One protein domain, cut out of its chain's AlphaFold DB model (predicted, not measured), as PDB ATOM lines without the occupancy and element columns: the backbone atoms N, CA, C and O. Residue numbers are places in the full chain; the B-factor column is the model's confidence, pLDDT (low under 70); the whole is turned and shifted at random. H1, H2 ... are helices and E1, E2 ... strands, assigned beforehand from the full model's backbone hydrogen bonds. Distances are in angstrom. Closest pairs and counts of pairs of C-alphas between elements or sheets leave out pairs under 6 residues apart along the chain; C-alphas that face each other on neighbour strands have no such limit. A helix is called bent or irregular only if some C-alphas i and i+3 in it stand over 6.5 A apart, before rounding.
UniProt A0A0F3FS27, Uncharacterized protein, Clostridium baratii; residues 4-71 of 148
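AT A GLANCE: This is residues 4 to 71 of the 148 residues of an uncharacterized protein of Clostridium baratii (UniProt A0A0F3FS27). Two small antiparallel sheets meet near their ends, and three short helices are set around them: the three-stranded sheet E2 - E1 - E3 comes close to the two-stranded sheet E4 - E5 where E2 begins beside E4. H1 grazes the larger sheet and touches H3, which leads straight into E5, while H2 is the element farthest out. The link from E2 to E3 reaches out to Ser 23, at one end of the longest distance in the domain. The printed part has 68 residues, with three named helices and five named strands that follow each other along the chain as E1 E2 E3 H1 E4 H2 H3 E5; of the 40 residues in named elements helices hold 20 and strands 20, and the class is mixed, helices and strands. It is compact, with a radius of gyration of the C-alphas of 11.0 A and spans of 29 by 23 by 23 A.

HOW THE PARTS SIT: Start with E1, residues 4 to 7, the inner strand. E2, residues 13 to 18, forms a hairpin with it, antiparallel at 155 degrees; look for N 6 and O 15, 2.9 A apart. On E1's other side is E3, residues 29 to 32, antiparallel at 144 degrees, with N 5 and O 30 2.9 A apart. Next comes H1, residues 34 to 40, which only grazes this sheet; its closest C-alphas to E1 are those of Gln 37 and Phe 5, 7.7 A apart. E4, residues 45 to 47, comes nearest to E2 at the C-alphas of Phe 46 and Phe 13, 5.5 A apart. H2, residues 49 to 54, and H3, residues 61 to 67, are close but not clearly touching, with closest C-alphas Lys 51 and Phe 67 at 6.5 A. H3 touches H1 at a steep tilt of 48 degrees, the same way, with closest C-alphas Ile 61 and Leu 36 at 4.8 A. E5, residues 68 to 70, is antiparallel to E4 at 150 degrees, with N 69 and O 46 2.8 A apart. In H1 every O i to N i+4 pair is within hydrogen-bond range; H2 has 0 of 2, with 2 of 3 O i to N i+3 pairs, and H3 has 1 of 3, with 3 of 4. Both are irregular: C-alphas 50 and 53 are 7.5 A apart, C-alphas 62 and 65 7.3 A.

IN THESE COORDINATES: Find C-alpha 4 at (-20.318, 12.558, 30.181), where E1 begins its 9.5 A. E2 covers 15.0 A, E3 9.3 A, H1 9.9 A, E4 6.7 A, H2 10.1 A and H3 10.4 A. E5 runs 6.5 A to C-alpha 70 at (-15.856, -3.680, 35.398).

THE WHOLE: The C-alphas farthest apart are those of Ser 23 and Asp 65, 29.9 A. The printed part has no cut and no long link. Its mean pLDDT is 93.8, and no printed residue is under 70.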
ATOM      1  N   TYR A   4     -19.193  13.424  29.902       96.94
ATOM      2  CA  TYR A   4     -20.318  12.558  30.181       96.94
ATOM      3  C   TYR A   4     -19.956  11.111  29.872       96.94
ATOM      4  O   TYR A   4     -19.410  10.821  28.807       96.94
ATOM      5  N   PHE A   5     -20.273  10.210  30.799       96.81
ATOM      6  CA  PHE A   5     -20.328   8.774  30.538       96.81
ATOM      7  C   PHE A   5     -21.746   8.445  30.084       96.81
ATOM      8  O   PHE A   5     -22.679   8.526  30.889       96.81
ATOM      9  N   ALA A   6     -21.908   8.112  28.807       96.56
ATOM     10  CA  ALA A   6     -23.178   7.654  28.270       96.56
ATOM     11  C   ALA A   6     -23.308   6.141  28.448       96.56
ATOM     12  O   ALA A   6     -22.323   5.400  28.370       96.56
ATOM     13  N   TYR A   7     -24.533   5.692  28.682       95.56
ATOM     14  CA  TYR A   7     -24.845   4.288  28.880       95.56
ATOM     15  C   TYR A   7     -26.172   3.908  28.228       95.56
ATOM     16  O   TYR A   7     -27.055   4.744  28.031       95.56
ATOM     17  N   LYS A   8     -26.326   2.625  27.907       94.62
ATOM     18  CA  LYS A   8     -27.595   2.048  27.444       94.62
ATOM     19  C   LYS A   8     -28.509   1.748  28.627       94.62
ATOM     20  O   LYS A   8     -28.060   1.690  29.763       94.62
ATOM     21  N   GLU A   9     -29.776   1.434  28.371       91.25
ATOM     22  CA  GLU A   9     -30.729   1.022  29.420       91.25
ATOM     23  C   GLU A   9     -30.233  -0.162  30.275       91.25
ATOM     24  O   GLU A   9     -30.603  -0.285  31.439       91.25
ATOM     25  N   THR A  10     -29.359  -1.010  29.721       91.50
ATOM     26  CA  THR A  10     -28.725  -2.142  30.417       91.50
ATOM     27  C   THR A  10     -27.567  -1.742  31.339       91.50
ATOM     28  O   THR A  10     -26.999  -2.599  32.009       91.50
ATOM     29  N   GLY A  11     -27.189  -0.462  31.367       91.69
ATOM     30  CA  GLY A  11     -26.011   0.050  32.067       91.69
ATOM     31  C   GLY A  11     -24.712  -0.063  31.267       91.69
ATOM     32  O   GLY A  11     -23.695   0.475  31.694       91.69
ATOM     33  N   GLU A  12     -24.726  -0.720  30.106       93.56
ATOM     34  CA  GLU A  12     -23.564  -0.835  29.216       93.56
ATOM     35  C   GLU A  12     -23.012   0.530  28.822       93.56
ATOM     36  O   GLU A  12     -23.777   1.402  28.412       93.56
ATOM     37  N   PHE A  13     -21.686   0.679  28.860       94.12
ATOM     38  CA  PHE A  13     -21.003   1.835  28.287       94.12
ATOM     39  C   PHE A  13     -21.395   2.061  26.818       94.12
ATOM     40  O   PHE A  13     -21.307   1.152  25.990       94.12
ATOM     41  N   ASP A  14     -21.790   3.295  26.504       93.56
ATOM     42  CA  ASP A  14     -22.227   3.732  25.170       93.56
ATOM     43  C   ASP A  14     -21.365   4.876  24.600       93.56
ATOM     44  O   ASP A  14     -21.623   5.406  23.520       93.56
ATOM     45  N   GLY A  15     -20.308   5.261  25.315       93.75
ATOM     46  CA  GLY A  15     -19.338   6.253  24.862       93.75
ATOM     47  C   GLY A  15     -19.094   7.380  25.858       93.75
ATOM     48  O   GLY A  15     -19.801   7.550  26.853       93.75
ATOM     49  N   PHE A  16     -18.066   8.173  25.564       95.69
ATOM     50  CA  PHE A  16     -17.813   9.430  26.254       95.69
ATOM     51  C   PHE A  16     -18.219  10.596  25.369       95.69
ATOM     52  O   PHE A  16     -17.843  10.636  24.199       95.69
ATOM     53  N   TYR A  17     -18.924  11.554  25.958       95.69
ATOM     54  CA  TYR A  17     -19.387  12.757  25.279       95.69
ATOM     55  C   TYR A  17     -18.893  13.992  26.024       95.69
ATOM     56  O   TYR A  17     -18.651  13.953  27.229       95.69
ATOM     57  N   ASP A  18     -18.750  15.097  25.311       93.81
ATOM     58  CA  ASP A  18     -18.380  16.387  25.881       93.81
ATOM     59  C   ASP A  18     -19.168  17.509  25.209       93.81
ATOM     60  O   ASP A  18     -19.502  17.424  24.027       93.81
ATOM     61  N   ASP A  19     -19.459  18.549  25.983       90.88
ATOM     62  CA  ASP A  19     -20.315  19.670  25.591       90.88
ATOM     63  C   ASP A  19     -19.672  20.653  24.596       90.88
ATOM     64  O   ASP A  19     -20.351  21.555  24.103       90.88
ATOM     65  N   GLU A  20     -18.380  20.503  24.290       91.94
ATOM     66  CA  GLU A  20     -17.662  21.359  23.339       91.94
ATOM     67  C   GLU A  20     -17.619  20.750  21.929       91.94
ATOM     68  O   GLU A  20     -17.678  21.484  20.940       91.94
ATOM     69  N   ILE A  21     -17.528  19.422  21.820       90.75
ATOM     70  CA  ILE A  21     -17.436  18.685  20.552       90.75
ATOM     71  C   ILE A  21     -18.801  18.129  20.133       90.75
ATOM     72  O   ILE A  21     -19.118  18.112  18.939       90.75
ATOM     73  N   HIS A  22     -19.617  17.674  21.085       93.19
ATOM     74  CA  HIS A  22     -20.878  16.999  20.798       93.19
ATOM     75  C   HIS A  22     -22.051  17.974  20.934       93.19
ATOM     76  O   HIS A  22     -22.290  18.552  21.989       93.19
ATOM     77  N   SER A  23     -22.799  18.150  19.840       88.25
ATOM     78  CA  SER A  23     -23.962  19.052  19.792       88.25
ATOM     79  C   SER A  23     -25.167  18.536  20.582       88.25
ATOM     80  O   SER A  23     -25.985  19.331  21.039       88.25
ATOM     81  N   GLU A  24     -25.256  17.221  20.769       91.69
ATOM     82  CA  GLU A  24     -26.285  16.554  21.556       91.69
ATOM     83  C   GLU A  24     -25.624  15.526  22.476       91.69
ATOM     84  O   GLU A  24     -24.795  14.725  22.040       91.69
ATOM     85  N   ILE A  25     -25.991  15.565  23.758       93.00
ATOM     86  CA  ILE A  25     -25.545  14.607  24.772       93.00
ATOM     87  C   ILE A  25     -26.694  13.621  25.020       93.00
ATOM     88  O   ILE A  25     -27.819  14.078  25.258       93.00
ATOM     89  N   PRO A  26     -26.458  12.294  24.986       93.69
ATOM     90  CA  PRO A  26     -27.498  11.310  25.263       93.69
ATOM     91  C   PRO A  26     -28.160  11.540  26.624       93.69
ATOM     92  O   PRO A  26     -27.488  11.848  27.609       93.69
ATOM     93  N   THR A  27     -29.475  11.342  26.708       91.56
ATOM     94  CA  THR A  27     -30.225  11.524  27.964       91.56
ATOM     95  C   THR A  27     -29.810  10.528  29.045       91.56
ATOM     96  O   THR A  27     -29.885  10.840  30.230       91.56
ATOM     97  N   THR A  28     -29.360   9.338  28.651       94.38
ATOM     98  CA  THR A  28     -28.781   8.323  29.534       94.38
ATOM     99  C   THR A  28     -27.288   8.577  29.709       94.38
ATOM    100  O   THR A  28     -26.440   7.833  29.221       94.38
ATOM    101  N   SER A  29     -26.970   9.672  30.397       95.12
ATOM    102  CA  SER A  29     -25.592  10.058  30.686       95.12
ATOM    103  C   SER A  29     -25.437  10.559  32.114       95.12
ATOM    104  O   SER A  29     -26.359  11.139  32.682       95.12
ATOM    105  N   VAL A  30     -24.246  10.373  32.679       96.06
ATOM    106  CA  VAL A  30     -23.841  10.989  33.951       96.06
ATOM    107  C   VAL A  30     -22.619  11.868  33.730       96.06
ATOM    108  O   VAL A  30     -21.723  11.510  32.966       96.06
ATOM    109  N   GLU A  31     -22.593  13.039  34.364       97.06
ATOM    110  CA  GLU A  31     -21.435  13.935  34.307       97.06
ATOM    111  C   GLU A  31     -20.299  13.342  35.154       97.06
ATOM    112  O   GLU A  31     -20.506  12.953  36.306       97.06
ATOM    113  N   ILE A  32     -19.099  13.267  34.580       97.56
ATOM    114  CA  ILE A  32     -17.907  12.685  35.199       97.56
ATOM    115  C   ILE A  32     -16.715  13.640  35.109       97.56
ATOM    116  O   ILE A  32     -16.601  14.470  34.203       97.56
ATOM    117  N   THR A  33     -15.765  13.492  36.025       97.56
ATOM    118  CA  THR A  33     -14.485  14.202  35.934       97.56
ATOM    119  C   THR A  33     -13.579  13.619  34.842       97.56
ATOM    120  O   THR A  33     -13.636  12.440  34.490       97.56
ATOM    121  N   LYS A  34     -12.649  14.441  34.343       95.44
ATOM    122  CA  LYS A  34     -11.622  14.018  33.372       95.44
ATOM    123  C   LYS A  34     -10.679  12.941  33.914       95.44
ATOM    124  O   LYS A  34     -10.113  12.176  33.139       95.44
ATOM    125  N   GLU A  35     -10.459  12.918  35.225       96.50
ATOM    126  CA  GLU A  35      -9.650  11.889  35.878       96.50
ATOM    127  C   GLU A  35     -10.356  10.534  35.823       96.50
ATOM    128  O   GLU A  35      -9.778   9.578  35.312       96.50
ATOM    129  N   LEU A  36     -11.631  10.492  36.224       96.69
ATOM    130  CA  LEU A  36     -12.454   9.290  36.135       96.69
ATOM    131  C   LEU A  36     -12.593   8.798  34.685       96.69
ATOM    132  O   LEU A  36     -12.435   7.612  34.428       96.69
ATOM    133  N   GLN A  37     -12.794   9.700  33.718       95.81
ATOM    134  CA  GLN A  37     -12.858   9.336  32.296       95.81
ATOM    135  C   GLN A  37     -11.621   8.547  31.842       95.81
ATOM    136  O   GLN A  37     -11.745   7.522  31.177       95.81
ATOM    137  N   LYS A  38     -10.418   9.028  32.183       95.06
ATOM    138  CA  LYS A  38      -9.160   8.380  31.783       95.06
ATOM    139  C   LYS A  38      -9.020   6.983  32.369       95.06
ATOM    140  O   LYS A  38      -8.478   6.110  31.702       95.06
ATOM    141  N   ASP A  39      -9.478   6.802  33.598       94.25
ATOM    142  CA  ASP A  39      -9.445   5.513  34.271       94.25
ATOM    143  C   ASP A  39     -10.438   4.533  33.624       94.25
ATOM    144  O   ASP A  39     -10.054   3.445  33.191       94.25
ATOM    145  N   LEU A  40     -11.676   4.980  33.393       93.62
ATOM    146  CA  LEU A  40     -12.709   4.195  32.715       93.62
ATOM    147  C   LEU A  40     -12.352   3.853  31.252       93.62
ATOM    148  O   LEU A  40     -12.835   2.867  30.710       93.62
ATOM    149  N   PHE A  41     -11.456   4.598  30.602       89.25
ATOM    150  CA  PHE A  41     -10.969   4.267  29.254       89.25
ATOM    151  C   PHE A  41     -10.174   2.950  29.176       89.25
ATOM    152  O   PHE A  41      -9.931   2.453  28.077       89.25
ATOM    153  N   THR A  42      -9.720   2.410  30.310       85.81
ATOM    154  CA  THR A  42      -8.810   1.251  30.358       85.81
ATOM    155  C   THR A  42      -9.501  -0.107  30.437       85.81
ATOM    156  O   THR A  42      -8.824  -1.128  30.328       85.81
ATOM    157  N   GLY A  43     -10.827  -0.133  30.571       86.19
ATOM    158  CA  GLY A  43     -11.591  -1.361  30.770       86.19
ATOM    159  C   GLY A  43     -12.943  -1.329  30.069       86.19
ATOM    160  O   GLY A  43     -13.292  -0.365  29.386       86.19
ATOM    161  N   LEU A  44     -13.711  -2.402  30.247       88.75
ATOM    162  CA  LEU A  44     -15.124  -2.421  29.890       88.75
ATOM    163  C   LEU A  44     -15.943  -2.155  31.137       88.75
ATOM    164  O   LEU A  44     -15.861  -2.901  32.106       88.75
ATOM    165  N   TRP A  45     -16.756  -1.109  31.093       93.00
ATOM    166  CA  TRP A  45     -17.476  -0.633  32.263       93.00
ATOM    167  C   TRP A  45     -18.973  -0.637  32.025       93.00
ATOM    168  O   TRP A  45     -19.455  -0.344  30.931       93.00
ATOM    169  N   PHE A  46     -19.703  -0.950  33.082       94.75
ATOM    170  CA  PHE A  46     -21.143  -0.809  33.159       94.75
ATOM    171  C   PHE A  46     -21.445   0.152  34.297       94.75
ATOM    172  O   PHE A  46     -20.852   0.038  35.370       94.75
ATOM    173  N   ILE A  47     -22.365   1.087  34.090       95.25
ATOM    174  CA  ILE A  47     -22.891   1.876  35.197       95.25
ATOM    175  C   ILE A  47     -23.882   1.024  35.997       95.25
ATOM    176  O   ILE A  47     -24.708   0.295  35.445       95.25
ATOM    177  N   ASN A  48     -23.804   1.111  37.318       95.12
ATOM    178  CA  ASN A  48     -24.713   0.445  38.229       95.12
ATOM    179  C   ASN A  48     -26.063   1.172  38.216       95.12
ATOM    180  O   ASN A  48     -26.274   2.143  38.947       95.12
ATOM    181  N   ILE A  49     -26.974   0.675  37.378       92.62
ATOM    182  CA  ILE A  49     -28.304   1.253  37.165       92.62
ATOM    183  C   ILE A  49     -29.123   1.391  38.457       92.62
ATOM    184  O   ILE A  49     -29.905   2.330  38.586       92.62
ATOM    185  N   GLU A  50     -28.914   0.511  39.443       93.06
ATOM    186  CA  GLU A  50     -29.650   0.530  40.714       93.06
ATOM    187  C   GLU A  50     -29.289   1.741  41.580       93.06
ATOM    188  O   GLU A  50     -30.104   2.193  42.383       93.06
ATOM    189  N   LYS A  51     -28.085   2.292  41.393       92.88
ATOM    190  CA  LYS A  51     -27.574   3.432  42.158       92.88
ATOM    191  C   LYS A  51     -27.675   4.764  41.422       92.88
ATOM    192  O   LYS A  51     -27.272   5.783  41.968       92.88
ATOM    193  N   LEU A  52     -28.230   4.809  40.208       91.69
ATOM    194  CA  LEU A  52     -28.314   6.054  39.426       91.69
ATOM    195  C   LEU A  52     -29.026   7.188  40.175       91.69
ATOM    196  O   LEU A  52     -28.607   8.338  40.096       91.69
ATOM    197  N   ASN A  53     -30.068   6.861  40.945       91.94
ATOM    198  CA  ASN A  53     -30.824   7.846  41.726       91.94
ATOM    199  C   ASN A  53     -30.026   8.447  42.898       91.94
ATOM    200  O   ASN A  53     -30.424   9.478  43.440       91.94
ATOM    201  N   ASP A  54     -28.916   7.818  43.293       93.75
ATOM    202  CA  ASP A  54     -28.048   8.302  44.367       93.75
ATOM    203  C   ASP A  54     -27.026   9.335  43.867       93.75
ATOM    204  O   ASP A  54     -26.385  10.011  44.676       93.75
ATOM    205  N   ILE A  55     -26.896   9.494  42.546       93.69
ATOM    206  CA  ILE A  55     -25.998  10.462  41.916       93.69
ATOM    207  C   ILE A  55     -26.591  11.862  42.077       93.69
ATOM    208  O   ILE A  55     -27.617  12.201  41.488       93.69
ATOM    209  N   LYS A  56     -25.932  12.689  42.889       90.56
ATOM    210  CA  LYS A  56     -26.342  14.080  43.153       90.56
ATOM    211  C   LYS A  56     -25.382  15.108  42.575       90.56
ATOM    212  O   LYS A  56     -25.799  16.224  42.283       90.56
ATOM    213  N   ASP A  57     -24.130  14.706  42.401       93.88
ATOM    214  CA  ASP A  57     -23.023  15.547  41.975       93.88
ATOM    215  C   ASP A  57     -22.238  14.853  40.851       93.88
ATOM    216  O   ASP A  57     -22.473  13.687  40.526       93.88
ATOM    217  N   VAL A  58     -21.311  15.596  40.241       96.75
ATOM    218  CA  VAL A  58     -20.394  15.082  39.213       96.75
ATOM    219  C   VAL A  58     -19.533  13.969  39.807       96.75
ATOM    220  O   VAL A  58     -18.876  14.194  40.822       96.75
ATOM    221  N   LEU A  59     -19.493  12.806  39.152       97.38
ATOM    222  CA  LEU A  59     -18.762  11.651  39.672       97.38
ATOM    223  C   LEU A  59     -17.249  11.806  39.492       97.38
ATOM    224  O   LEU A  59     -16.752  12.137  38.404       97.38
ATOM    225  N   ASP A  60     -16.504  11.517  40.554       97.31
ATOM    226  CA  ASP A  60     -15.045  11.520  40.570       97.31
ATOM    227  C   ASP A  60     -14.448  10.112  40.742       97.31
ATOM    228  O   ASP A  60     -15.145   9.100  40.773       97.31
ATOM    229  N   ILE A  61     -13.117  10.022  40.796       96.12
ATOM    230  CA  ILE A  61     -12.418   8.734  40.893       96.12
ATOM    231  C   ILE A  61     -12.811   7.914  42.135       96.12
ATOM    232  O   ILE A  61     -12.733   6.688  42.108       96.12
ATOM    233  N   LYS A  62     -13.253   8.558  43.221       96.44
ATOM    234  CA  LYS A  62     -13.674   7.894  44.465       96.44
ATOM    235  C   LYS A  62     -15.042   7.238  44.321       96.44
ATOM    236  O   LYS A  62     -15.342   6.289  45.041       96.44
ATOM    237  N   ASP A  63     -15.848   7.729  43.390       96.06
ATOM    238  CA  ASP A  63     -17.177   7.205  43.097       96.06
ATOM    239  C   ASP A  63     -17.125   5.955  42.206       96.06
ATOM    240  O   ASP A  63     -18.112   5.219  42.119       96.06
ATOM    241  N   LYS A  64     -15.969   5.680  41.581       94.69
ATOM    242  CA  LYS A  64     -15.758   4.594  40.617       94.69
ATOM    243  C   LYS A  64     -16.369   3.270  41.078       94.69
ATOM    244  O   LYS A  64     -17.308   2.788  40.460       94.69
ATOM    245  N   ASP A  65     -15.896   2.722  42.192       94.25
ATOM    246  CA  ASP A  65     -16.308   1.386  42.651       94.25
ATOM    247  C   ASP A  65     -17.760   1.350  43.159       94.25
ATOM    248  O   ASP A  65     -18.354   0.285  43.340       94.25
ATOM    249  N   THR A  66     -18.356   2.519  43.412       95.12
ATOM    250  CA  THR A  66     -19.754   2.614  43.833       95.12
ATOM    251  C   THR A  66     -20.683   2.469  42.639       95.12
ATOM    252  O   THR A  66     -21.661   1.720  42.740       95.12
ATOM    253  N   PHE A  67     -20.386   3.179  41.547       96.31
ATOM    254  CA  PHE A  67     -21.286   3.340  40.407       96.31
ATOM    255  C   PHE A  67     -20.835   2.618  39.142       96.31
ATOM    256  O   PHE A  67     -21.644   2.506  38.234       96.31
ATOM    257  N   PHE A  68     -19.608   2.113  39.055       96.12
ATOM    258  CA  PHE A  68     -19.094   1.447  37.862       96.12
ATOM    259  C   PHE A  68     -18.655   0.026  38.187       96.12
ATOM    260  O   PHE A  68     -17.970  -0.235  39.174       96.12
ATOM    261  N   ILE A  69     -19.069  -0.902  37.335       94.31
ATOM    262  CA  ILE A  69     -18.770  -2.323  37.437       94.31
ATOM    263  C   ILE A  69     -17.915  -2.678  36.227       94.31
ATOM    264  O   ILE A  69     -18.347  -2.487  35.088       94.31
ATOM    265  N   GLU A  70     -16.703  -3.168  36.471       91.12
ATOM    266  CA  GLU A  70     -15.856  -3.680  35.398       91.12
ATOM    267  C   GLU A  70     -16.412  -5.016  34.918       91.12
ATOM    268  O   GLU A  70     -16.737  -5.897  35.718       91.12
ATOM    269  N   HIS A  71     -16.536  -5.165  33.607       87.31
ATOM    270  CA  HIS A  71     -16.932  -6.417  32.999       87.31
ATOM    271  C   HIS A  71     -15.714  -7.097  32.388       87.31
ATOM    272  O   HIS A  71     -15.077  -6.572  31.474       87.31
TER     273      HIS A  71